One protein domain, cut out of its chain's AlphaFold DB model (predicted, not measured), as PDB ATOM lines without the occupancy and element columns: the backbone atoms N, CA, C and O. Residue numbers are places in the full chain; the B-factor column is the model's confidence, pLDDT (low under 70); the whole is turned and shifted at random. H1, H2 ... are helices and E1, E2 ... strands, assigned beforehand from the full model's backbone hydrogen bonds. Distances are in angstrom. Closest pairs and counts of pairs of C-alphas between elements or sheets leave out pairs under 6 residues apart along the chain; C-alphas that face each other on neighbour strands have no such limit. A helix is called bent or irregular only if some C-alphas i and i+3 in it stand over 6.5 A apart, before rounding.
ATOM      1  N   LEU A 418     151.182 129.029 184.135       88.62
ATOM      2  CA  LEU A 418     152.562 129.298 183.769       88.62
ATOM      3  C   LEU A 418     153.510 128.899 184.903       88.62
ATOM      4  O   LEU A 418     153.472 129.426 186.015       88.62
ATOM      5  N   ARG A 419     154.408 127.958 184.612       91.06
ATOM      6  CA  ARG A 419     155.416 127.478 185.558       91.06
ATOM      7  C   ARG A 419     156.658 128.353 185.486       91.06
ATOM      8  O   ARG A 419     157.125 128.668 184.395       91.06
ATOM      9  N   ASN A 420     157.223 128.670 186.651       92.94
ATOM     10  CA  ASN A 420     158.499 129.383 186.782       92.94
ATOM     11  C   ASN A 420     158.536 130.734 186.035       92.94
ATOM     12  O   ASN A 420     159.577 131.125 185.511       92.94
ATOM     13  N   SER A 421     157.403 131.440 185.989       89.75
ATOM     14  CA  SER A 421     157.341 132.804 185.455       89.75
ATOM     15  C   SER A 421     158.171 133.766 186.313       89.75
ATOM     16  O   SER A 421     158.176 133.672 187.543       89.75
ATOM     17  N   GLY A 422     158.903 134.667 185.661       88.06
ATOM     18  CA  GLY A 422     159.862 135.581 186.278       88.06
ATOM     19  C   GLY A 422     161.208 134.942 186.633       88.06
ATOM     20  O   GLY A 422     162.045 135.609 187.237       88.06
ATOM     21  N   PHE A 423     161.442 133.668 186.294       93.31
ATOM     22  CA  PHE A 423     162.747 133.037 186.490       93.31
ATOM     23  C   PHE A 423     163.778 133.645 185.539       93.31
ATOM     24  O   PHE A 423     163.476 133.873 184.367       93.31
ATOM     25  N   THR A 424     165.000 133.872 186.021       92.50
ATOM     26  CA  THR A 424     166.036 134.532 185.228       92.50
ATOM     27  C   THR A 424     167.344 133.750 185.152       92.50
ATOM     28  O   THR A 424     167.713 132.986 186.051       92.50
ATOM     29  N   VAL A 425     168.051 133.908 184.031       91.31
ATOM     30  CA  VAL A 425     169.336 133.258 183.759       91.31
ATOM     31  C   VAL A 425     170.303 134.279 183.149       91.31
ATOM     32  O   VAL A 425     170.062 134.714 182.026       91.31
ATOM     33  N   PRO A 426     171.424 134.630 183.809       90.56
ATOM     34  CA  PRO A 426     172.434 135.513 183.222       90.56
ATOM     35  C   PRO A 426     173.024 134.938 181.932       90.56
ATOM     36  O   PRO A 426     173.308 133.736 181.863       90.56
ATOM     37  N   VAL A 427     173.260 135.791 180.934       87.94
ATOM     38  CA  VAL A 427     173.791 135.402 179.616       87.94
ATOM     39  C   VAL A 427     175.182 134.777 179.727       87.94
ATOM     40  O   VAL A 427     175.508 133.854 178.977       87.94
ATOM     41  N   GLU A 428     175.985 135.156 180.726       86.50
ATOM     42  CA  GLU A 428     177.283 134.527 180.995       86.50
ATOM     43  C   GLU A 428     177.166 133.038 181.330       86.50
ATOM     44  O   GLU A 428     178.129 132.298 181.143       86.50
ATOM     45  N   ALA A 429     175.995 132.564 181.771       86.12
ATOM     46  CA  ALA A 429     175.747 131.140 181.986       86.12
ATOM     47  C   ALA A 429     175.691 130.327 180.680       86.12
ATOM     48  O   ALA A 429     175.755 129.100 180.732       86.12
ATOM     49  N   MET A 430     175.593 130.996 179.526       85.75
ATOM     50  CA  MET A 430     175.720 130.379 178.201       85.75
ATOM     51  C   MET A 430     177.176 130.327 177.713       85.75
ATOM     52  O   MET A 430     177.448 129.728 176.673       85.75
ATOM     53  N   ASN A 431     178.119 130.945 178.439       79.12
ATOM     54  CA  ASN A 431     179.524 131.057 178.052       79.12
ATOM     55  C   ASN A 431     180.404 130.093 178.872       79.12
ATOM     56  O   ASN A 431     180.447 130.163 180.096       79.12
ATOM     57  N   GLY A 432     181.181 129.233 178.200       71.81
ATOM     58  CA  GLY A 432     182.148 128.326 178.846       71.81
ATOM     59  C   GLY A 432     181.640 126.890 179.027       71.81
ATOM     60  O   GLY A 432     180.978 126.359 178.138       71.81
ATOM     61  N   ASP A 433     181.996 126.244 180.144       75.19
ATOM     62  CA  ASP A 433     181.547 124.884 180.477       75.19
ATOM     63  C   ASP A 433     180.077 124.917 180.927       75.19
ATOM     64  O   ASP A 433     179.761 125.254 182.070       75.19
ATOM     65  N   ILE A 434     179.168 124.591 180.007       78.25
ATOM     66  CA  ILE A 434     177.722 124.632 180.249       78.25
ATOM     67  C   ILE A 434     177.274 123.345 180.951       78.25
ATOM     68  O   ILE A 434     177.530 122.237 180.474       78.25
ATOM     69  N   ILE A 435     176.549 123.494 182.061       77.38
ATOM     70  CA  ILE A 435     175.892 122.385 182.759       77.38
ATOM     71  C   ILE A 435     174.456 122.276 182.242       77.38
ATOM     72  O   ILE A 435     173.659 123.195 182.417       77.38
ATOM     73  N   ILE A 436     174.128 121.138 181.634       80.06
ATOM     74  CA  ILE A 436     172.773 120.789 181.185       80.06
ATOM     75  C   ILE A 436     172.331 119.465 181.825       80.06
ATOM     76  O   ILE A 436     173.189 118.675 182.237       80.06
ATOM     77  N   PRO A 437     171.018 119.177 181.897       80.62
ATOM     78  CA  PRO A 437     170.533 117.887 182.380       80.62
ATOM     79  C   PRO A 437     171.068 116.747 181.504       80.62
ATOM     80  O   PRO A 437     171.105 116.866 180.280       80.62
ATOM     81  N   ALA A 438     171.474 115.624 182.108       77.81
ATOM     82  CA  ALA A 438     172.103 114.515 181.377       77.81
ATOM     83  C   ALA A 438     171.216 113.972 180.237       77.81
ATOM     84  O   ALA A 438     171.709 113.663 179.149       77.81
ATOM     85  N   GLU A 439     169.906 113.925 180.469       75.69
ATOM     86  CA  GLU A 439     168.876 113.526 179.504       75.69
ATOM     87  C   GLU A 439     168.738 114.480 178.302       75.69
ATOM     88  O   GLU A 439     168.351 114.046 177.220       75.69
ATOM     89  N   ALA A 440     169.168 115.741 178.426       77.69
ATOM     90  CA  ALA A 440     169.094 116.744 177.363       77.69
ATOM     91  C   ALA A 440     170.272 116.705 176.372       77.69
ATOM     92  O   ALA A 440     170.262 117.409 175.361       77.69
ATOM     93  N   THR A 441     171.298 115.882 176.617       74.81
ATOM     94  CA  THR A 441     172.515 115.841 175.780       74.81
ATOM     95  C   THR A 441     172.201 115.520 174.311       74.81
ATOM     96  O   THR A 441     172.788 116.099 173.396       74.81
ATOM     97  N   ASN A 442     171.217 114.647 174.073       77.38
ATOM     98  CA  ASN A 442     170.771 114.253 172.732       77.38
ATOM     99  C   ASN A 442     169.865 115.296 172.047       77.38
ATOM    100  O   ASN A 442     169.535 115.130 170.869       77.38
ATOM    101  N   LEU A 443     169.449 116.349 172.757       81.00
ATOM    102  CA  LEU A 443     168.634 117.441 172.214       81.00
ATOM    103  C   LEU A 443     169.501 118.498 171.525       81.00
ATOM    104  O   LEU A 443     169.087 119.057 170.518       81.00
ATOM    105  N   LEU A 444     170.736 118.701 172.000       74.69
ATOM    106  CA  LEU A 444     171.676 119.658 171.404       74.69
ATOM    107  C   LEU A 444     172.354 119.134 170.132       74.69
ATOM    108  O   LEU A 444     172.685 119.916 169.240       74.69
ATOM    109  N   GLN A 445     172.569 117.818 170.046       76.00
ATOM    110  CA  GLN A 445     173.150 117.165 168.873       76.00
ATOM    111  C   GLN A 445     172.042 116.561 168.015       76.00
ATOM    112  O   GLN A 445     171.641 115.418 168.224       76.00
ATOM    113  N   VAL A 446     171.537 117.335 167.053       83.31
ATOM    114  CA  VAL A 446     170.483 116.907 166.124       83.31
ATOM    115  C   VAL A 446     171.093 116.266 164.876       83.31
ATOM    116  O   VAL A 446     171.712 116.964 164.071       83.31
ATOM    117  N   PRO A 447     170.917 114.948 164.647       85.62
ATOM    118  CA  PRO A 447     171.322 114.335 163.390       85.62
ATOM    119  C   PRO A 447     170.456 114.851 162.235       85.62
ATOM    120  O   PRO A 447     169.236 114.949 162.373       85.62
ATOM    121  N   VAL A 448     171.062 115.063 161.060       86.88
ATOM    122  CA  VAL A 448     170.346 115.440 159.819       86.88
ATOM    123  C   VAL A 448     169.167 114.498 159.543       86.88
ATOM    124  O   VAL A 448     168.108 114.933 159.102       86.88
ATOM    125  N   SER A 449     169.326 113.198 159.824       89.19
ATOM    126  CA  SER A 449     168.260 112.206 159.660       89.19
ATOM    127  C   SER A 449     167.055 112.472 160.563       89.19
ATOM    128  O   SER A 449     165.930 112.334 160.094       89.19
ATOM    129  N   ARG A 450     167.264 112.892 161.821       89.38
ATOM    130  CA  ARG A 450     166.169 113.248 162.736       89.38
ATOM    131  C   ARG A 450     165.456 114.505 162.253       89.38
ATOM    132  O   ARG A 450     164.240 114.474 162.119       89.38
ATOM    133  N   ALA A 451     166.204 115.556 161.911       89.62
ATOM    134  CA  ALA A 451     165.630 116.801 161.397       89.62
ATOM    135  C   ALA A 451     164.761 116.560 160.149       89.62
ATOM    136  O   ALA A 451     163.631 117.030 160.090       89.62
ATOM    137  N   LYS A 452     165.236 115.741 159.194       91.00
ATOM    138  CA  LYS A 452     164.467 115.340 158.000       91.00
ATOM    139  C   LYS A 452     163.136 114.674 158.337       91.00
ATOM    140  O   LYS A 452     162.117 115.006 157.737       91.00
ATOM    141  N   VAL A 453     163.155 113.718 159.268       91.69
ATOM    142  CA  VAL A 453     161.944 112.990 159.665       91.69
ATOM    143  C   VAL A 453     160.965 113.930 160.365       91.69
ATOM    144  O   VAL A 453     159.792 113.940 160.007       91.69
ATOM    145  N   VAL A 454     161.436 114.778 161.284       93.25
ATOM    146  CA  VAL A 454     160.581 115.754 161.980       93.25
ATOM    147  C   VAL A 454     159.942 116.732 160.989       93.25
ATOM    148  O   VAL A 454     158.732 116.936 161.047       93.25
ATOM    149  N   THR A 455     160.695 117.278 160.027       94.56
ATOM    150  CA  THR A 455     160.127 118.139 158.973       94.56
ATOM    151  C   THR A 455     159.035 117.418 158.182       94.56
ATOM    152  O   THR A 455     157.959 117.976 157.966       94.56
ATOM    153  N   ALA A 456     159.286 116.174 157.760       92.81
ATOM    154  CA  ALA A 456     158.314 115.390 157.001       92.81
ATOM    155  C   ALA A 456     157.030 115.135 157.806       92.81
ATOM    156  O   ALA A 456     155.932 115.252 157.263       92.81
ATOM    157  N   VAL A 457     157.166 114.854 159.103       93.38
ATOM    158  CA  VAL A 457     156.044 114.635 160.021       93.38
ATOM    159  C   VAL A 457     155.224 115.912 160.205       93.38
ATOM    160  O   VAL A 457     154.015 115.885 160.000       93.38
ATOM    161  N   LEU A 458     155.855 117.055 160.498       92.69
ATOM    162  CA  LEU A 458     155.144 118.335 160.655       92.69
ATOM    163  C   LEU A 458     154.407 118.764 159.376       92.69
ATOM    164  O   LEU A 458     153.302 119.313 159.440       92.69
ATOM    165  N   ASN A 459     154.996 118.490 158.210       92.38
ATOM    166  CA  ASN A 459     154.346 118.731 156.925       92.38
ATOM    167  C   ASN A 459     153.144 117.798 156.701       92.38
ATOM    168  O   ASN A 459     152.136 118.223 156.148       92.38
ATOM    169  N   GLY A 460     153.259 116.535 157.123       89.00
ATOM    170  CA  GLY A 460     152.276 115.481 156.869       89.00
ATOM    171  C   GLY A 460     151.122 115.377 157.871       89.00
ATOM    172  O   GLY A 460     150.179 114.645 157.592       89.00
ATOM    173  N   LEU A 461     151.171 116.075 159.011       89.75
ATOM    174  CA  LEU A 461     150.071 116.090 159.987       89.75
ATOM    175  C   LEU A 461     148.819 116.755 159.404       89.75
ATOM    176  O   LEU A 461     148.888 117.856 158.852       89.75
ATOM    177  N   ASP A 462     147.653 116.143 159.560       83.50
ATOM    178  CA  ASP A 462     146.400 116.828 159.251       83.50
ATOM    179  C   ASP A 462     146.013 117.824 160.367       83.50
ATOM    180  O   ASP A 462     146.708 117.978 161.378       83.50
ATOM    181  N   GLN A 463     144.951 118.602 160.143       78.31
ATOM    182  CA  GLN A 463     144.526 119.637 161.091       78.31
ATOM    183  C   GLN A 463     144.024 119.056 162.431       78.31
ATOM    184  O   GLN A 463     144.469 119.560 163.467       78.31
ATOM    185  N   PRO A 464     143.168 118.013 162.468       78.12
ATOM    186  CA  PRO A 464     142.778 117.362 163.722       78.12
ATOM    187  C   PRO A 464     143.962 116.800 164.522       78.12
ATOM    188  O   PRO A 464     144.040 116.984 165.745       78.12
ATOM    189  N   ASP A 465     144.917 116.153 163.852       87.00
ATOM    190  CA  ASP A 465     146.075 115.564 164.510       87.00
ATOM    191  C   ASP A 465     147.028 116.623 165.062       87.00
ATOM    192  O   ASP A 465     147.514 116.489 166.190       87.00
ATOM    193  N   TRP A 466     147.246 117.707 164.312       89.56
ATOM    194  CA  TRP A 466     147.962 118.879 164.809       89.56
ATOM    195  C   TRP A 466     147.299 119.435 166.069       89.56
ATOM    196  O   TRP A 466     147.953 119.610 167.098       89.56
ATOM    197  N   TYR A 467     145.994 119.699 165.991       80.00
ATOM    198  CA  TYR A 467     145.261 120.340 167.072       80.00
ATOM    199  C   TYR A 467     145.334 119.500 168.347       80.00
ATOM    200  O   TYR A 467     145.737 120.004 169.389       80.00
ATOM    201  N   SER A 468     145.064 118.195 168.264       85.19
ATOM    202  CA  SER A 468     145.107 117.305 169.433       85.19
ATOM    203  C   SER A 468     146.472 117.253 170.140       85.19
ATOM    204  O   SER A 468     146.507 117.158 171.365       85.19
ATOM    205  N   ARG A 469     147.590 117.366 169.407       92.25
ATOM    206  CA  ARG A 469     148.959 117.269 169.963       92.25
ATOM    207  C   ARG A 469     149.526 118.601 170.444       92.25
ATOM    208  O   ARG A 469     150.341 118.610 171.364       92.25
ATOM    209  N   PHE A 470     149.109 119.707 169.828       92.69
ATOM    210  CA  PHE A 470     149.637 121.042 170.109       92.69
ATOM    211  C   PHE A 470     148.681 121.934 170.902       92.69
ATOM    212  O   PHE A 470     149.107 123.004 171.328       92.69
ATOM    213  N   LYS A 471     147.411 121.542 171.114       85.88
ATOM    214  CA  LYS A 471     146.386 122.379 171.776       85.88
ATOM    215  C   LYS A 471     146.928 123.065 173.025       85.88
ATOM    216  O   LYS A 471     147.003 124.290 173.094       85.88
ATOM    217  N   ARG A 472     147.392 122.258 173.979       88.94
ATOM    218  CA  ARG A 472     147.829 122.768 175.277       88.94
ATOM    219  C   ARG A 472     149.124 123.577 175.201       88.94
ATOM    220  O   ARG A 472     149.264 124.569 175.909       88.94
ATOM    221  N   SER A 473     150.081 123.165 174.374       92.44
ATOM    222  CA  SER A 473     151.360 123.870 174.254       92.44
ATOM    223  C   SER A 473     151.213 125.212 173.546       92.44
ATOM    224  O   SER A 473     151.860 126.169 173.951       92.44
ATOM    225  N   VAL A 474     150.319 125.319 172.563       89.50
ATOM    226  CA  VAL A 474     149.992 126.588 171.900       89.50
ATOM    227  C   VAL A 474     149.205 127.521 172.827       89.50
ATOM    228  O   VAL A 474     149.527 128.704 172.892       89.50
ATOM    229  N   GLU A 475     148.231 127.012 173.589       83.62
ATOM    230  CA  GLU A 475     147.539 127.781 174.642       83.62
ATOM    231  C   GLU A 475     148.525 128.387 175.652       83.62
ATOM    232  O   GLU A 475     148.469 129.583 175.949       83.62
ATOM    233  N   LEU A 476     149.454 127.569 176.159       89.50
ATOM    234  CA  LEU A 476     150.500 128.021 177.075       89.50
ATOM    235  C   LEU A 476     151.453 129.005 176.396       89.50
ATOM    236  O   LEU A 476     151.841 129.976 177.029       89.50
ATOM    237  N   ALA A 477     151.803 128.790 175.124       91.06
ATOM    238  CA  ALA A 477     152.749 129.645 174.410       91.06
ATOM    239  C   ALA A 477     152.192 131.055 174.255       91.06
ATOM    240  O   ALA A 477     152.871 132.012 174.595       91.06
ATOM    241  N   ARG A 478     150.930 131.180 173.837       83.50
ATOM    242  CA  ARG A 478     150.230 132.468 173.735       83.50
ATOM    243  C   ARG A 478     150.256 133.244 175.046       83.50
ATOM    244  O   ARG A 478     150.692 134.390 175.070       83.50
ATOM    245  N   THR A 479     149.852 132.572 176.123       81.62
ATOM    246  CA  THR A 479     149.824 133.133 177.482       81.62
ATOM    247  C   THR A 479     151.222 133.526 177.938       81.62
ATOM    248  O   THR A 479     151.442 134.609 178.458       81.62
ATOM    249  N   ALA A 480     152.209 132.663 177.714       88.31
ATOM    250  CA  ALA A 480     153.579 132.951 178.092       88.31
ATOM    251  C   ALA A 480     154.127 134.146 177.302       88.31
ATOM    252  O   ALA A 480     154.791 135.000 177.877       88.31
ATOM    253  N   VAL A 481     153.819 134.255 176.009       88.62
ATOM    254  CA  VAL A 481     154.241 135.387 175.177       88.62
ATOM    255  C   VAL A 481     153.562 136.688 175.604       88.62
ATOM    256  O   VAL A 481     154.234 137.714 175.613       88.62
ATOM    257  N   SER A 482     152.282 136.678 175.994       81.50
ATOM    258  CA  SER A 482     151.614 137.892 176.495       81.50
ATOM    259  C   SER A 482     152.200 138.405 177.812       81.50
ATOM    260  O   SER A 482     152.125 139.598 178.080       81.50
ATOM    261  N   GLU A 483     152.803 137.521 178.607       83.69
ATOM    262  CA  GLU A 483     153.484 137.863 179.863       83.69
ATOM    263  C   GLU A 483     154.974 138.218 179.671       83.69
ATOM    264  O   GLU A 483     155.665 138.540 180.640       83.69
ATOM    265  N   LEU A 484     155.511 138.159 178.442       85.19
ATOM    266  CA  LEU A 484     156.870 138.632 178.170       85.19
ATOM    267  C   LEU A 484     156.897 140.162 178.150       85.19
ATOM    268  O   LEU A 484     156.140 140.809 177.429       85.19
ATOM    269  N   ASN A 485     157.837 140.747 178.888       75.75
ATOM    270  CA  ASN A 485     158.106 142.178 178.814       75.75
ATOM    271  C   ASN A 485     159.059 142.465 177.643       75.75
ATOM    272  O   ASN A 485     160.277 142.420 177.808       75.75
ATOM    273  N   VAL A 486     158.503 142.676 176.448       72.75
ATOM    274  CA  VAL A 486     159.276 142.835 175.206       72.75
ATOM    275  C   VAL A 486     159.389 144.317 174.842       72.75
ATOM    276  O   VAL A 486     158.419 144.931 174.395       72.75
ATOM    277  N   ASP A 487     160.583 144.891 174.997       67.88
ATOM    278  CA  ASP A 487     160.904 146.231 174.498       67.88
ATOM    279  C   ASP A 487     161.283 146.194 173.003       67.88
ATOM    280  O   ASP A 487     161.626 145.151 172.436       67.88
ATOM    281  N   ARG A 488     161.251 147.352 172.323       56.34
ATOM    282  CA  ARG A 488     161.688 147.452 170.917       56.34
ATOM    283  C   ARG A 488     163.160 147.043 170.784       56.34
ATOM    284  O   ARG A 488     164.044 147.819 171.131       56.34
ATOM    285  N   GLY A 489     163.400 145.877 170.186       58.84
ATOM    286  CA  GLY A 489     164.737 145.343 169.914       58.84
ATOM    287  C   GLY A 489     165.129 144.137 170.771       58.84
ATOM    288  O   GLY A 489     166.165 143.544 170.493       58.84
ATOM    289  N   SER A 490     164.310 143.743 171.752       69.50
ATOM    290  CA  SER A 490     164.537 142.534 172.550       69.50
ATOM    291  C   SER A 490     164.359 141.260 171.721       69.50
ATOM    292  O   SER A 490     163.406 141.125 170.948       69.50
ATOM    293  N   HIS A 491     165.247 140.283 171.919       82.31
ATOM    294  CA  HIS A 491     165.040 138.927 171.421       82.31
ATOM    295  C   HIS A 491     164.028 138.213 172.317       82.31
ATOM    296  O   HIS A 491     164.102 138.303 173.543       82.31
ATOM    297  N   ALA A 492     163.066 137.521 171.713       90.56
ATOM    298  CA  ALA A 492     162.058 136.768 172.438       90.56
ATOM    299  C   ALA A 492     161.672 135.509 171.661       90.56
ATOM    300  O   ALA A 492     161.369 135.555 170.467       90.56
ATOM    301  N   GLU A 493     161.710 134.379 172.356       93.75
ATOM    302  CA  GLU A 493     161.667 133.052 171.757       93.75
ATOM    303  C   GLU A 493     160.728 132.140 172.552       93.75
ATOM    304  O   GLU A 493     160.679 132.185 173.785       93.75
ATOM    305  N   VAL A 494     160.017 131.269 171.840       95.00
ATOM    306  CA  VAL A 494     159.237 130.162 172.404       95.00
ATOM    307  C   VAL A 494     159.853 128.833 171.985       95.00
ATOM    308  O   VAL A 494     160.111 128.585 170.809       95.00
ATOM    309  N   VAL A 495     160.096 127.958 172.956       95.38
ATOM    310  CA  VAL A 495     160.755 126.661 172.769       95.38
ATOM    311  C   VAL A 495     159.718 125.555 172.902       95.38
ATOM    312  O   VAL A 495     159.151 125.359 173.977       95.38
ATOM    313  N   PHE A 496     159.494 124.804 171.829       95.81
ATOM    314  CA  PHE A 496     158.637 123.621 171.814       95.81
ATOM    315  C   PHE A 496     159.481 122.349 171.834       95.81
ATOM    316  O   PHE A 496     160.461 122.233 171.101       95.81
ATOM    317  N   GLY A 497     159.081 121.380 172.652       94.62
ATOM    318  CA  GLY A 497     159.622 120.028 172.681       94.62
ATOM    319  C   GLY A 497     158.659 119.038 172.046       94.62
ATOM    320  O   GLY A 497     157.460 119.080 172.313       94.62
ATOM    321  N   LEU A 498     159.186 118.152 171.206       94.94
ATOM    322  CA  LEU A 498     158.434 117.096 170.539       94.94
ATOM    323  C   LEU A 498     158.807 115.731 171.121       94.94
ATOM    324  O   LEU A 498     159.992 115.398 171.217       94.94
ATOM    325  N   THR A 499     157.791 114.937 171.448       94.38
ATOM    326  CA  THR A 499     157.927 113.531 171.854       94.38
ATOM    327  C   THR A 499     157.685 112.640 170.645       94.38
ATOM    328  O   THR A 499     156.610 112.702 170.041       94.38
ATOM    329  N   LEU A 500     158.668 111.815 170.283       92.62
ATOM    330  CA  LEU A 500     158.648 111.031 169.049       92.62
ATOM    331  C   LEU A 500     158.500 109.534 169.345       92.62
ATOM    332  O   LEU A 500     159.326 108.919 170.019       92.62
ATOM    333  N   ASN A 501     157.479 108.911 168.767       91.00
ATOM    334  CA  ASN A 501     157.322 107.466 168.744       91.00
ATOM    335  C   ASN A 501     158.095 106.868 167.558       91.00
ATOM    336  O   ASN A 501     157.679 106.958 166.404       91.00
ATOM    337  N   LYS A 502     159.223 106.221 167.858       81.31
ATOM    338  CA  LYS A 502     160.142 105.653 166.852       81.31
ATOM    339  C   LYS A 502     159.571 104.444 166.104       81.31
ATOM    340  O   LYS A 502     160.131 104.086 165.072       81.31
ATOM    341  N   ASP A 503     158.481 103.865 166.604       85.00
ATOM    342  CA  ASP A 503     157.761 102.752 165.978       85.00
ATOM    343  C   ASP A 503     156.547 103.227 165.148       85.00
ATOM    344  O   ASP A 503     155.768 102.405 164.672       85.00
ATOM    345  N   GLY A 504     156.340 104.543 165.010       83.00
ATOM    346  CA  GLY A 504     155.262 105.114 164.200       83.00
ATOM    347  C   GLY A 504     155.547 105.021 162.699       83.00
ATOM    348  O   GLY A 504     156.612 105.432 162.239       83.00
ATOM    349  N   ASP A 505     154.569 104.528 161.937       84.88
ATOM    350  CA  ASP A 505     154.671 104.321 160.484       84.88
ATOM    351  C   ASP A 505     154.062 105.477 159.659       84.88
ATOM    352  O   ASP A 505     154.190 105.510 158.432       84.88
ATOM    353  N   ASP A 506     153.408 106.441 160.315       84.94
ATOM    354  CA  ASP A 506     152.786 107.621 159.704       84.94
ATOM    355  C   ASP A 506     153.010 108.888 160.568       84.94
ATOM    356  O   ASP A 506     153.381 108.777 161.739       84.94
ATOM    357  N   PRO A 507     152.810 110.110 160.030       83.44
ATOM    358  CA  PRO A 507     153.053 111.349 160.774       83.44
ATOM    359  C   PRO A 507     152.314 111.457 162.116       83.44
ATOM    360  O   PRO A 507     152.879 111.959 163.091       83.44
ATOM    361  N   ALA A 508     151.071 110.980 162.184       83.12
ATOM    362  CA  ALA A 508     150.239 111.068 163.373       83.12
ATOM    363  C   ALA A 508     150.680 110.058 164.440       83.12
ATOM    364  O   ALA A 508     150.716 110.395 165.625       83.12
ATOM    365  N   SER A 509     151.042 108.837 164.041       86.50
ATOM    366  CA  SER A 509     151.560 107.813 164.958       86.50
ATOM    367  C   SER A 509     153.011 108.052 165.384       86.50
ATOM    368  O   SER A 509     153.411 107.541 166.431       86.50
ATOM    369  N   PHE A 510     153.776 108.845 164.621       91.81
ATOM    370  CA  PHE A 510     155.157 109.224 164.936       91.81
ATOM    371  C   PHE A 510     155.260 110.377 165.943       91.81
ATOM    372  O   PHE A 510     156.114 110.336 166.824       91.81
ATOM    373  N   LEU A 511     154.425 111.419 165.842       92.88
ATOM    374  CA  LEU A 511     154.426 112.511 166.823       92.88
ATOM    375  C   LEU A 511     153.437 112.213 167.954       92.88
ATOM    376  O   LEU A 511     152.227 112.330 167.768       92.88
ATOM    377  N   SER A 512     153.944 111.891 169.143       91.81
ATOM    378  CA  SER A 512     153.100 111.560 170.297       91.81
ATOM    379  C   SER A 512     152.512 112.803 170.963       91.81
ATOM    380  O   SER A 512     151.333 112.824 171.307       91.81
ATOM    381  N   ALA A 513     153.332 113.835 171.167       92.88
ATOM    382  CA  ALA A 513     152.932 115.062 171.845       92.88
ATOM    383  C   ALA A 513     153.867 116.224 171.499       92.88
ATOM    384  O   ALA A 513     155.027 116.017 171.126       92.88
ATOM    385  N   ALA A 514     153.362 117.444 171.675       95.00
ATOM    386  CA  ALA A 514     154.160 118.656 171.657       95.00
ATOM    387  C   ALA A 514     153.950 119.458 172.942       95.00
ATOM    388  O   ALA A 514     152.830 119.849 173.279       95.00
ATOM    389  N   THR A 515     155.046 119.750 173.630       95.19
ATOM    390  CA  THR A 515     155.069 120.422 174.929       95.19
ATOM    391  C   THR A 515     155.735 121.782 174.790       95.19
ATOM    392  O   THR A 515     156.799 121.891 174.187       95.19
ATOM    393  N   LEU A 516     155.146 122.832 175.369       95.81
ATOM    394  CA  LEU A 516     155.876 124.086 175.534       95.81
ATOM    395  C   LEU A 516     156.929 123.873 176.623       95.81
ATOM    396  O   LEU A 516     156.605 123.432 177.726       95.81
ATOM    397  N   VAL A 517     158.180 124.174 176.303       95.56
ATOM    398  CA  VAL A 517     159.334 123.985 177.189       95.56
ATOM    399  C   VAL A 517     159.695 125.300 177.852       95.56
ATOM    400  O   VAL A 517     159.950 125.328 179.050       95.56
ATOM    401  N   GLY A 518     159.663 126.400 177.107       95.12
ATOM    402  CA  GLY A 518     159.923 127.715 177.670       95.12
ATOM    403  C   GLY A 518     159.485 128.844 176.754       95.12
ATOM    404  O   GLY A 518     159.355 128.653 175.548       95.12
ATOM    405  N   ALA A 519     159.281 130.014 177.337       95.62
ATOM    406  CA  ALA A 519     159.156 131.280 176.635       95.62
ATOM    407  C   ALA A 519     160.014 132.298 177.381       95.62
ATOM    408  O   ALA A 519     159.874 132.442 178.600       95.62
ATOM    409  N   TYR A 520     160.930 132.955 176.676       94.62
ATOM    410  CA  TYR A 520     161.867 133.884 177.296       94.62
ATOM    411  C   TYR A 520     162.132 135.099 176.423       94.62
ATOM    412  O   TYR A 520     161.949 135.060 175.208       94.62
ATOM    413  N   THR A 521     162.611 136.163 177.058       93.00
ATOM    414  CA  THR A 521     163.145 137.347 176.390       93.00
ATOM    415  C   THR A 521     164.496 137.741 176.980       93.00
ATOM    416  O   THR A 521     164.797 137.388 178.121       93.00
ATOM    417  N   THR A 522     165.319 138.438 176.202       88.12
ATOM    418  CA  THR A 522     166.514 139.130 176.691       88.12
ATOM    419  C   THR A 522     166.217 140.607 176.914       88.12
ATOM    420  O   THR A 522     165.502 141.241 176.129       88.12
ATOM    421  N   ASP A 523     166.800 141.172 177.964       77.31
ATOM    422  CA  ASP A 523     166.825 142.619 178.157       77.31
ATOM    423  C   ASP A 523     167.584 143.333 177.020       77.31
ATOM    424  O   ASP A 523     168.306 142.718 176.232       77.31
ATOM    425  N   ALA A 524     167.403 144.653 176.915       72.62
ATOM    426  CA  ALA A 524     167.983 145.459 175.837       72.62
ATOM    427  C   ALA A 524     169.526 145.455 175.820       72.62
ATOM    428  O   ALA A 524     170.123 145.674 174.767       72.62
ATOM    429  N   ASP A 525     170.155 145.202 176.971       78.25
ATOM    430  CA  ASP A 525     171.610 145.120 177.131       78.25
ATOM    431  C   ASP A 525     172.154 143.678 176.974       78.25
ATOM    432  O   ASP A 525     173.358 143.465 177.127       78.25
ATOM    433  N   GLU A 526     171.291 142.699 176.657       78.25
ATOM    434  CA  GLU A 526     171.606 141.264 176.527       78.25
ATOM    435  C   GLU A 526     172.412 140.702 177.716       78.25
ATOM    436  O   GLU A 526     173.382 139.956 177.551       78.25
ATOM    437  N   THR A 527     172.021 141.063 178.937       84.12
ATOM    438  CA  THR A 527     172.667 140.614 180.175       84.12
ATOM    439  C   THR A 527     171.951 139.430 180.815       84.12
ATOM    440  O   THR A 527     172.595 138.575 181.432       84.12
ATOM    441  N   GLU A 528     170.633 139.314 180.636       89.81
ATOM    442  CA  GLU A 528     169.830 138.296 181.312       89.81
ATOM    443  C   GLU A 528     168.676 137.771 180.444       89.81
ATOM    444  O   GLU A 528     167.960 138.525 179.788       89.81
ATOM    445  N   PHE A 529     168.465 136.453 180.475       91.75
ATOM    446  CA  PHE A 529     167.256 135.813 179.960       91.75
ATOM    447  C   PHE A 529     166.185 135.799 181.048       91.75
ATOM    448  O   PHE A 529     166.395 135.198 182.101       91.75
ATOM    449  N   THR A 530     165.023 136.386 180.777       93.06
ATOM    450  CA  THR A 530     163.844 136.339 181.652       93.06
ATOM    451  C   THR A 530     162.788 135.424 181.054       93.06
ATOM    452  O   THR A 530     162.369 135.622 179.913       93.06
ATOM    453  N   PHE A 531     162.340 134.432 181.820       95.19
ATOM    454  CA  PHE A 531     161.325 133.469 181.406       95.19
ATOM    455  C   PHE A 531     159.950 133.896 181.910       95.19
ATOM    456  O   PHE A 531     159.751 134.037 183.114       95.19
ATOM    457  N   SER A 532     158.974 134.023 181.016       93.38
ATOM    458  CA  SER A 532     157.555 134.058 181.406       93.38
ATOM    459  C   SER A 532     156.994 132.651 181.622       93.38
ATOM    460  O   SER A 532     155.980 132.468 182.292       93.38
ATOM    461  N   TYR A 533     157.673 131.637 181.081       95.81
ATOM    462  CA  TYR A 533     157.356 130.233 181.288       95.81
ATOM    463  C   TYR A 533     158.606 129.369 181.145       95.81
ATOM    464  O   TYR A 533     159.365 129.534 180.188       95.81
ATOM    465  N   LEU A 534     158.794 128.406 182.045       95.75
ATOM    466  CA  LEU A 534     159.827 127.378 181.928       95.75
ATOM    467  C   LEU A 534     159.348 126.061 182.550       95.75
ATOM    468  O   LEU A 534     159.101 125.981 183.755       95.75
ATOM    469  N   ASN A 535     159.226 125.013 181.739       93.69
ATOM    470  CA  ASN A 535     158.850 123.675 182.185       93.69
ATOM    471  C   ASN A 535     160.106 122.861 182.555       93.69
ATOM    472  O   ASN A 535     160.923 122.609 181.673       93.69
ATOM    473  N   PRO A 536     160.276 122.424 183.820       89.62
ATOM    474  CA  PRO A 536     161.456 121.662 184.234       89.62
ATOM    475  C   PRO A 536     161.448 120.202 183.758       89.62
ATOM    476  O   PRO A 536     162.475 119.535 183.830       89.62
ATOM    477  N   GLU A 537     160.307 119.688 183.295       88.75
ATOM    478  CA  GLU A 537     160.159 118.298 182.863       88.75
ATOM    479  C   GLU A 537     160.659 118.116 181.423       88.75
ATOM    480  O   GLU A 537     160.037 118.590 180.471       88.75
ATOM    481  N   LEU A 538     161.784 117.410 181.273       84.62
ATOM    482  CA  LEU A 538     162.367 117.039 179.977       84.62
ATOM    483  C   LEU A 538     162.197 115.553 179.639       84.62
ATOM    484  O   LEU A 538     162.606 115.124 178.557       84.62
ATOM    485  N   SER A 539     161.600 114.774 180.545       76.62
ATOM    486  CA  SER A 539     161.294 113.369 180.300       76.62
ATOM    487  C   SER A 539     160.446 113.249 179.036       76.62
ATOM    488  O   SER A 539     159.439 113.939 178.894       76.62
ATOM    489  N   ASP A 540     160.877 112.378 178.128       83.81
ATOM    490  CA  ASP A 540     160.194 112.053 176.871       83.81
ATOM    491  C   ASP A 540     160.264 113.125 175.768       83.81
ATOM    492  O   ASP A 540     159.569 113.009 174.761       83.81
ATOM    493  N   ILE A 541     161.115 114.150 175.885       91.19
ATOM    494  CA  ILE A 541     161.387 115.064 174.763       91.19
ATOM    495  C   ILE A 541     162.537 114.512 173.913       91.19
ATOM    496  O   ILE A 541     163.629 114.252 174.415       91.19
ATOM    497  N   ASP A 542     162.314 114.373 172.604       91.00
ATOM    498  CA  ASP A 542     163.304 113.855 171.649       91.00
ATOM    499  C   ASP A 542     163.887 114.934 170.723       91.00
ATOM    500  O   ASP A 542     164.950 114.721 170.123       91.00
ATOM    501  N   HIS A 543     163.190 116.064 170.554       92.00
ATOM    502  CA  HIS A 543     163.559 117.125 169.610       92.00
ATOM    503  C   HIS A 543     163.017 118.495 170.047       92.00
ATOM    504  O   HIS A 543     161.911 118.567 170.576       92.00
ATOM    505  N   PHE A 544     163.768 119.576 169.803       92.38
ATOM    506  CA  PHE A 544     163.328 120.949 170.078       92.38
ATOM    507  C   PHE A 544     163.120 121.755 168.804       92.38
ATOM    508  O   PHE A 544     163.848 121.592 167.830       92.38
ATOM    509  N   ILE A 545     162.171 122.684 168.864       92.94
ATOM    510  CA  ILE A 545     161.982 123.729 167.865       92.94
ATOM    511  C   ILE A 545     161.801 125.046 168.607       92.94
ATOM    512  O   ILE A 545     160.834 125.218 169.348       92.94
ATOM    513  N   THR A 546     162.729 125.973 168.401       92.94
ATOM    514  CA  THR A 546     162.649 127.321 168.971       92.94
ATOM    515  C   THR A 546     162.197 128.301 167.912       92.94
ATOM    516  O   THR A 546     162.856 128.404 166.880       92.94
ATOM    517  N   VAL A 547     161.099 129.005 168.164       92.62
ATOM    518  CA  VAL A 547     160.486 129.958 167.241       92.62
ATOM    519  C   VAL A 547     160.539 131.354 167.848       92.62
ATOM    520  O   VAL A 547     160.148 131.544 169.000       92.62
ATOM    521  N   SER A 548     160.944 132.333 167.043       92.19
ATOM    522  CA  SER A 548     160.930 133.729 167.462       92.19
ATOM    523  C   SER A 548     159.502 134.246 167.492       92.19
ATOM    524  O   SER A 548     158.736 134.004 166.559       92.19
ATOM    525  N   ILE A 549     159.132 135.014 168.517       89.19
ATOM    526  CA  ILE A 549     157.790 135.622 168.569       89.19
ATOM    527  C   ILE A 549     157.572 136.663 167.456       89.19
ATOM    528  O   ILE A 549     156.440 137.063 167.196       89.19
ATOM    529  N   HIS A 550     158.664 137.083 166.810       89.31
ATOM    530  CA  HIS A 550     158.705 138.007 165.681       89.31
ATOM    531  C   HIS A 550     158.774 137.292 164.318       89.31
ATOM    532  O   HIS A 550     159.064 137.937 163.317       89.31
ATOM    533  N   ASP A 551     158.579 135.968 164.262       90.00
ATOM    534  CA  ASP A 551     158.536 135.236 162.990       90.00
ATOM    535  C   ASP A 551     157.388 135.757 162.109       90.00
ATOM    536  O   ASP A 551     156.259 135.892 162.578       90.00
ATOM    537  N   ASP A 552     157.653 135.984 160.817       87.06
ATOM    538  CA  ASP A 552     156.663 136.459 159.835       87.06
ATOM    539  C   ASP A 552     155.465 135.504 159.670       87.06
ATOM    540  O   ASP A 552     154.486 135.820 158.997       87.06
ATOM    541  N   ALA A 553     155.538 134.283 160.206       84.19
ATOM    542  CA  ALA A 553     154.387 133.399 160.314       84.19
ATOM    543  C   ALA A 553     153.335 133.891 161.321       84.19
ATOM    544  O   ALA A 553     152.196 133.453 161.205       84.19
ATOM    545  N   PHE A 554     153.680 134.760 162.275       79.62
ATOM    546  CA  PHE A 554     152.756 135.366 163.237       79.62
ATOM    547  C   PHE A 554     152.206 136.698 162.722       79.62
ATOM    548  O   PHE A 554     152.451 137.757 163.294       79.62
ATOM    549  N   GLU A 555     151.402 136.638 161.665       65.38
ATOM    550  CA  GLU A 555     150.722 137.798 161.066       65.38
ATOM    551  C   GLU A 555     149.817 138.530 162.086       65.38
ATOM    552  O   GLU A 555     149.575 139.733 161.982       65.38
ATOM    553  N   SER A 556     149.360 137.817 163.122       51.31
ATOM    554  CA  SER A 556     148.563 138.357 164.234       51.31
ATOM    555  C   SER A 556     149.381 138.754 165.471       51.31
ATOM    556  O   SER A 556     148.820 139.313 166.409       51.31
ATOM    557  N   GLY A 557     150.684 138.457 165.500       76.12
ATOM    558  CA  GLY A 557     151.518 138.470 166.704       76.12
ATOM    559  C   GLY A 557     151.432 137.157 167.497       76.12
ATOM    560  O   GLY A 557     150.371 136.545 167.627       76.12
ATOM    561  N   ALA A 558     152.561 136.687 168.037       82.19
ATOM    562  CA  ALA A 558     152.656 135.353 168.641       82.19
ATOM    563  C   ALA A 558     151.802 135.159 169.912       82.19
ATOM    564  O   ALA A 558     151.364 134.037 170.183       82.19
ATOM    565  N   SER A 559     151.494 136.228 170.656       78.06
ATOM    566  CA  SER A 559     150.597 136.178 171.825       78.06
ATOM    567  C   SER A 559     149.162 135.781 171.466       78.06
ATOM    568  O   SER A 559     148.459 135.217 172.296       78.06
ATOM    569  N   VAL A 560     148.735 136.001 170.220       67.06
ATOM    570  CA  VAL A 560     147.401 135.625 169.716       67.06
ATOM    571  C   VAL A 560     147.465 134.697 168.496       67.06
ATOM    572  O   VAL A 560     146.439 134.395 167.888       67.06
ATOM    573  N   GLY A 561     148.658 134.196 168.154       72.12
ATOM    574  CA  GLY A 561     148.890 133.372 166.970       72.12
ATOM    575  C   GLY A 561     148.019 132.113 166.947       72.12
ATOM    576  O   GLY A 561     147.998 131.318 167.888       72.12
ATOM    577  N   SER A 562     147.294 131.891 165.859       74.19
ATOM    578  CA  SER A 562     146.468 130.703 165.633       74.19
ATOM    579  C   SER A 562     147.280 129.404 165.618       74.19
ATOM    580  O   SER A 562     148.497 129.403 165.443       74.19
ATOM    581  N   HIS A 563     146.601 128.257 165.742       84.88
ATOM    582  CA  HIS A 563     147.251 126.954 165.559       84.88
ATOM    583  C   HIS A 563     147.966 126.845 164.210       84.88
ATOM    584  O   HIS A 563     148.995 126.181 164.138       84.88
ATOM    585  N   MET A 564     147.440 127.490 163.165       80.94
ATOM    586  CA  MET A 564     148.045 127.486 161.836       80.94
ATOM    587  C   MET A 564     149.263 128.403 161.743       80.94
ATOM    588  O   MET A 564     150.248 128.006 161.131       80.94
ATOM    589  N   GLU A 565     149.258 129.566 162.396       82.69
ATOM    590  CA  GLU A 565     150.445 130.430 162.480       82.69
ATOM    591  C   GLU A 565     151.562 129.744 163.275       82.69
ATOM    592  O   GLU A 565     152.677 129.646 162.776       82.69
ATOM    593  N   TYR A 566     151.256 129.144 164.434       89.31
ATOM    594  CA  TYR A 566     152.226 128.330 165.179       89.31
ATOM    595  C   TYR A 566     152.727 127.139 164.357       89.31
ATOM    596  O   TYR A 566     153.927 126.872 164.339       89.31
ATOM    597  N   ARG A 567     151.842 126.447 163.626       93.69
ATOM    598  CA  ARG A 567     152.231 125.360 162.714       93.69
ATOM    599  C   ARG A 567     153.191 125.845 161.639       93.69
ATOM    600  O   ARG A 567     154.223 125.219 161.417       93.69
ATOM    601  N   LYS A 568     152.852 126.953 160.981       90.06
ATOM    602  CA  LYS A 568     153.639 127.586 159.920       90.06
ATOM    603  C   LYS A 568     154.998 128.031 160.459       90.06
ATOM    604  O   LYS A 568     156.003 127.731 159.823       90.06
ATOM    605  N   ALA A 569     155.036 128.662 161.631       93.31
ATOM    606  CA  ALA A 569     156.257 129.123 162.283       93.31
ATOM    607  C   ALA A 569     157.169 127.946 162.674       93.31
ATOM    608  O   ALA A 569     158.325 127.887 162.258       93.31
ATOM    609  N   LEU A 570     156.622 126.942 163.373       94.50
ATOM    610  CA  LEU A 570     157.344 125.725 163.769       94.50
ATOM    611  C   LEU A 570     157.871 124.956 162.553       94.50
ATOM    612  O   LEU A 570     159.027 124.536 162.537       94.50
ATOM    613  N   PHE A 571     157.055 124.809 161.508       94.56
ATOM    614  CA  PHE A 571     157.458 124.123 160.284       94.56
ATOM    615  C   PHE A 571     158.547 124.882 159.518       94.56
ATOM    616  O   PHE A 571     159.559 124.284 159.154       94.56
ATOM    617  N   ARG A 572     158.379 126.195 159.299       92.88
ATOM    618  CA  ARG A 572     159.387 127.047 158.640       92.88
ATOM    619  C   ARG A 572     160.719 126.971 159.369       92.88
ATOM    620  O   ARG A 572     161.761 126.781 158.740       92.88
ATOM    621  N   ARG A 573     160.668 127.062 160.695       91.12
ATOM    622  CA  ARG A 573     161.842 126.974 161.550       91.12
ATOM    623  C   ARG A 573     162.527 125.612 161.466       91.12
ATOM    624  O   ARG A 573     163.746 125.558 161.324       91.12
ATOM    625  N   GLN A 574     161.757 124.527 161.498       92.88
ATOM    626  CA  GLN A 574     162.295 123.174 161.384       92.88
ATOM    627  C   GLN A 574     162.913 122.902 160.006       92.88
ATOM    628  O   GLN A 574     163.981 122.296 159.906       92.88
ATOM    629  N   LEU A 575     162.262 123.366 158.938       92.19
ATOM    630  CA  LEU A 575     162.762 123.240 157.572       92.19
ATOM    631  C   LEU A 575     164.088 123.998 157.394       92.19
ATOM    632  O   LEU A 575     165.015 123.495 156.752       92.19
ATOM    633  N   LEU A 576     164.196 125.188 157.991       88.88
ATOM    634  CA  LEU A 576     165.436 125.960 158.022       88.88
ATOM    635  C   LEU A 576     166.551 125.208 158.764       88.88
ATOM    636  O   LEU A 576     167.647 125.069 158.221       88.88
ATOM    637  N   GLU A 577     166.273 124.662 159.953       87.56
ATOM    638  CA  GLU A 577     167.240 123.851 160.705       87.56
ATOM    639  C   GLU A 577     167.727 122.642 159.888       87.56
ATOM    640  O   GLU A 577     168.935 122.419 159.767       87.56
ATOM    641  N   GLN A 578     166.807 121.895 159.266       90.44
ATOM    642  CA  GLN A 578     167.147 120.765 158.398       90.44
ATOM    643  C   GLN A 578     168.092 121.194 157.263       90.44
ATOM    644  O   GLN A 578     169.103 120.534 157.021       90.44
ATOM    645  N   THR A 579     167.771 122.296 156.581       88.50
ATOM    646  CA  THR A 579     168.538 122.793 155.427       88.50
ATOM    647  C   THR A 579     169.978 123.131 155.813       88.50
ATOM    648  O   THR A 579     170.913 122.779 155.095       88.50
ATOM    649  N   LEU A 580     170.175 123.767 156.968       84.56
ATOM    650  CA  LEU A 580     171.504 124.144 157.456       84.56
ATOM    651  C   LEU A 580     172.336 122.930 157.882       84.56
ATOM    652  O   LEU A 580     173.526 122.846 157.569       84.56
ATOM    653  N   LEU A 581     171.711 121.947 158.541       85.19
ATOM    654  CA  LEU A 581     172.380 120.698 158.911       85.19
ATOM    655  C   LEU A 581     172.832 119.907 157.668       85.19
ATOM    656  O   LEU A 581     173.918 119.326 157.671       85.19
ATOM    657  N   GLU A 582     172.041 119.905 156.589       86.81
ATOM    658  CA  GLU A 582     172.417 119.280 155.310       86.81
ATOM    659  C   GLU A 582     173.616 119.957 154.635       86.81
ATOM    660  O   GLU A 582     174.402 119.286 153.965       86.81
ATOM    661  N   GLN A 583     173.786 121.266 154.837       85.38
ATOM    662  CA  GLN A 583     174.902 122.045 154.292       85.38
ATOM    663  C   GLN A 583     176.205 121.886 155.098       85.38
ATOM    664  O   GLN A 583     177.242 122.414 154.698       85.38
ATOM    665  N   GLY A 584     176.192 121.119 156.194       73.31
ATOM    666  CA  GLY A 584     177.384 120.842 156.999       73.31
ATOM    667  C   GLY A 584     177.795 121.984 157.931       73.31
ATOM    668  O   GLY A 584     178.910 121.970 158.456       73.31
ATOM    669  N   GLU A 585     176.908 122.952 158.184       65.00
ATOM    670  CA  GLU A 585     177.103 123.994 159.195       65.00
ATOM    671  C   GLU A 585     176.917 123.398 160.604       65.00
ATOM    672  O   GLU A 585     175.899 123.575 161.271       65.00
ATOM    673  N   ALA A 586     177.914 122.635 161.064       49.47
ATOM    674  CA  ALA A 586     177.877 121.830 162.292       49.47
ATOM    675  C   ALA A 586     177.833 122.633 163.616       49.47
ATOM    676  O   ALA A 586     177.910 122.051 164.696       49.47
ATOM    677  N   SER A 587     177.689 123.958 163.559       54.16
ATOM    678  CA  SER A 587     177.387 124.804 164.715       54.16
ATOM    679  C   SER A 587     176.195 125.697 164.388       54.16
ATOM    680  O   SER A 587     176.335 126.914 164.246       54.16
ATOM    681  N   SER A 588     175.021 125.095 164.197       51.47
ATOM    682  CA  SER A 588     173.826 125.876 163.904       51.47
ATOM    683  C   SER A 588     173.547 126.795 165.105       51.47
ATOM    684  O   SER A 588     173.433 126.361 166.253       51.47
ATOM    685  N   LYS A 589     173.468 128.104 164.850       51.25
ATOM    686  CA  LYS A 589     173.023 129.128 165.814       51.25
ATOM    687  C   LYS A 589     171.686 128.739 166.492       51.25
ATOM    688  O   LYS A 589     171.433 129.106 167.621       51.25
ATOM    689  N   TYR A 590     170.920 127.884 165.823       55.09
ATOM    690  CA  TYR A 590     169.568 127.416 166.095       55.09
ATOM    691  C   TYR A 590     169.458 126.456 167.289       55.09
ATOM    692  O   TYR A 590     168.533 126.582 168.083       55.09
ATOM    693  N   SER A 591     170.436 125.559 167.483       58.91
ATOM    694  CA  SER A 591     170.525 124.730 168.702       58.91
ATOM    695  C   SER A 591     170.830 125.589 169.945       58.91
ATOM    696  O   SER A 591     170.487 125.224 171.069       58.91
ATOM    697  N   ARG A 592     171.413 126.786 169.749       70.06
ATOM    698  CA  ARG A 592     171.684 127.734 170.841       70.06
ATOM    699  C   ARG A 592     170.439 128.477 171.309       70.06
ATOM    700  O   ARG A 592     170.403 128.847 172.470       70.06
ATOM    701  N   ASP A 593     169.408 128.624 170.482       79.25
ATOM    702  CA  ASP A 593     168.193 129.349 170.886       79.25
ATOM    703  C   ASP A 593     167.341 128.526 171.880       79.25
ATOM    704  O   ASP A 593     166.547 129.076 172.639       79.25
ATOM    705  N   ALA A 594     167.531 127.201 171.939       85.31
ATOM    706  CA  ALA A 594     166.965 126.333 172.981       85.31
ATOM    707  C   ALA A 594     167.845 126.244 174.248       85.31
ATOM    708  O   ALA A 594     167.399 125.758 175.291       85.31
ATOM    709  N   LEU A 595     169.099 126.704 174.176       88.12
ATOM    710  CA  LEU A 595     170.080 126.585 175.254       88.12
ATOM    711  C   LEU A 595     169.675 127.341 176.531       88.12
ATOM    712  O   LEU A 595     169.833 126.750 177.603       88.12
ATOM    713  N   PRO A 596     169.097 128.564 176.469       91.25
ATOM    714  CA  PRO A 596     168.614 129.245 177.667       91.25
ATOM    715  C   PRO A 596     167.621 128.397 178.460       91.25
ATOM    716  O   PRO A 596     167.746 128.299 179.679       91.25
ATOM    717  N   ALA A 597     166.682 127.725 177.780       91.31
ATOM    718  CA  ALA A 597     165.713 126.856 178.440       91.31
ATOM    719  C   ALA A 597     166.406 125.670 179.133       91.31
ATOM    720  O   ALA A 597     166.143 125.405 180.301       91.31
ATOM    721  N   LEU A 598     167.359 125.003 178.471       89.88
ATOM    722  CA  LEU A 598     168.092 123.875 179.063       89.88
ATOM    723  C   LEU A 598     168.930 124.262 180.285       89.88
ATOM    724  O   LEU A 598     168.925 123.549 181.292       89.88
ATOM    725  N   VAL A 599     169.644 125.385 180.215       90.25
ATOM    726  CA  VAL A 599     170.444 125.888 181.340       90.25
ATOM    727  C   VAL A 599     169.539 126.361 182.474       90.25
ATOM    728  O   VAL A 599     169.837 126.107 183.643       90.25
ATOM    729  N   GLY A 600     168.412 126.999 182.150       91.31
ATOM    730  CA  GLY A 600     167.407 127.370 183.137       91.31
ATOM    731  C   GLY A 600     166.862 126.152 183.885       91.31
ATOM    732  O   GLY A 600     166.837 126.147 185.112       91.31
ATOM    733  N   ILE A 601     166.536 125.072 183.167       91.50
ATOM    734  CA  ILE A 601     166.055 123.812 183.757       91.50
ATOM    735  C   ILE A 601     167.125 123.145 184.632       91.50
ATOM    736  O   ILE A 601     166.812 122.671 185.729       91.50
ATOM    737  N   ALA A 602     168.392 123.136 184.200       88.06
ATOM    738  CA  ALA A 602     169.496 122.623 185.016       88.06
ATOM    739  C   ALA A 602     169.635 123.391 186.337       88.06
ATOM    740  O   ALA A 602     169.899 122.793 187.379       88.06
ATOM    741  N   ARG A 603     169.436 124.712 186.297       87.56
ATOM    742  CA  ARG A 603     169.507 125.577 187.479       87.56
ATOM    743  C   ARG A 603     168.313 125.411 188.409       87.56
ATOM    744  O   ARG A 603     168.530 125.366 189.612       87.56
ATOM    745  N   LEU A 604     167.106 125.248 187.870       87.06
ATOM    746  CA  LEU A 604     165.909 124.923 188.654       87.06
ATOM    747  C   LEU A 604     166.030 123.563 189.358       87.06
ATOM    748  O   LEU A 604     165.581 123.404 190.486       87.06
ATOM    749  N   SER A 605     166.654 122.583 188.701       73.56
ATOM    750  CA  SER A 605     166.858 121.236 189.255       73.56
ATOM    751  C   SER A 605     168.026 121.144 190.252       73.56
ATOM    752  O   SER A 605     168.150 120.143 190.958       73.56
ATOM    753  N   GLY A 606     168.909 122.148 190.281       59.88
ATOM    754  CA  GLY A 606     170.108 122.201 191.127       59.88
ATOM    755  C   GLY A 606     170.012 123.132 192.342       59.88
ATOM    756  O   GLY A 606     170.998 123.236 193.076       59.88
TER     757      GLY A 606
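This is residues 418 to 606 of the 607 residues of an uncharacterized protein of Haloferax elongans ATCC BAA-1513 (UniProt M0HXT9). A strongly twisted sheet of five antiparallel strands, in the order E1, E4, E3, E2, E5, curls round helix H8 on one face, while the long helices H4 and H6 lie over the other face: three layers, helices on both faces of one sheet. H3 packs side by side with H6. The printed part has 189 residues, with eight named helices and five named strands in the order E1 H1 H2 H3 H4 E2 H5 E3 E4 E5 H6 H7 H8, of mixed class. It is compact, with a radius of gyration of the C-alphas of 15.6 A, and rounded, spanning 45 by 36 by 31 A.

The sheet runs from edge strand E1, residues 423 to 426, through E4, 528 to 534, E3, 511 to 522, and E2, 492 to 500, to edge strand E5, 543 to 548. Within hydrogen-bond range are N 425 and O 529, 2.9 A, N 530 and O 521, 2.8 A, N 495 and O 518, 2.8 A, and N 496 and O 545, 2.8 A. E3 and E4 form a hairpin. H4, residues 463 to 482, runs along the strands, at 17 degrees to E3 on the local plane; its height over the sheet is 9.3 A. H6, residues 563 to 582, is on the same face, over E5; their closest C-alphas, Leu 570 and Val 547, are 6.3 A apart. H3, residues 448 to 460, touches H6 at a shallow tilt of 26 degrees, opposite ways, closest at the C-alphas of Ala 451 and Gln 578, 5.2 A. Residues 456 to 460 of H3 touch H5, residues 507 to 510. H8, residues 595 to 605, and H7, 589 to 593, are on the opposite face from H4. H1, residues 427 to 430, touches H8; H2, 438 to 444, is close but not clearly touching H8. Every O i to N i+4 pair is within hydrogen-bond range in H3, H6 and H8, 14 of 16 in H4, 0 of 3 in H2 and 0 of 1 in H7; O i to N i+3 pairs within range are 2 of 4 in H2 and 2 of 2 in H7.

E1 begins at C-alpha 423 (162.747, 133.037, 186.490). E3 measures 30.9 A, E2 26.2 A, H6 28.2 A and H4 24.9 A. H4 and H2 are irregular: C-alphas 469 and 472 are 7.7 A apart, 439 and 442 7.1 A. H8 ends at C-alpha 605 (166.858, 121.236, 189.255).

The two C-alphas farthest apart, those of Asp 505 and Asp 525, are 47.2 A apart. The printed part has no cut. The link from E5 to H6, residues 549 to 562, is long. Mean pLDDT of the printed part is 84.8; residues 487 to 490, 555 to 556, 560, 585 to 591 and 606 are under 70.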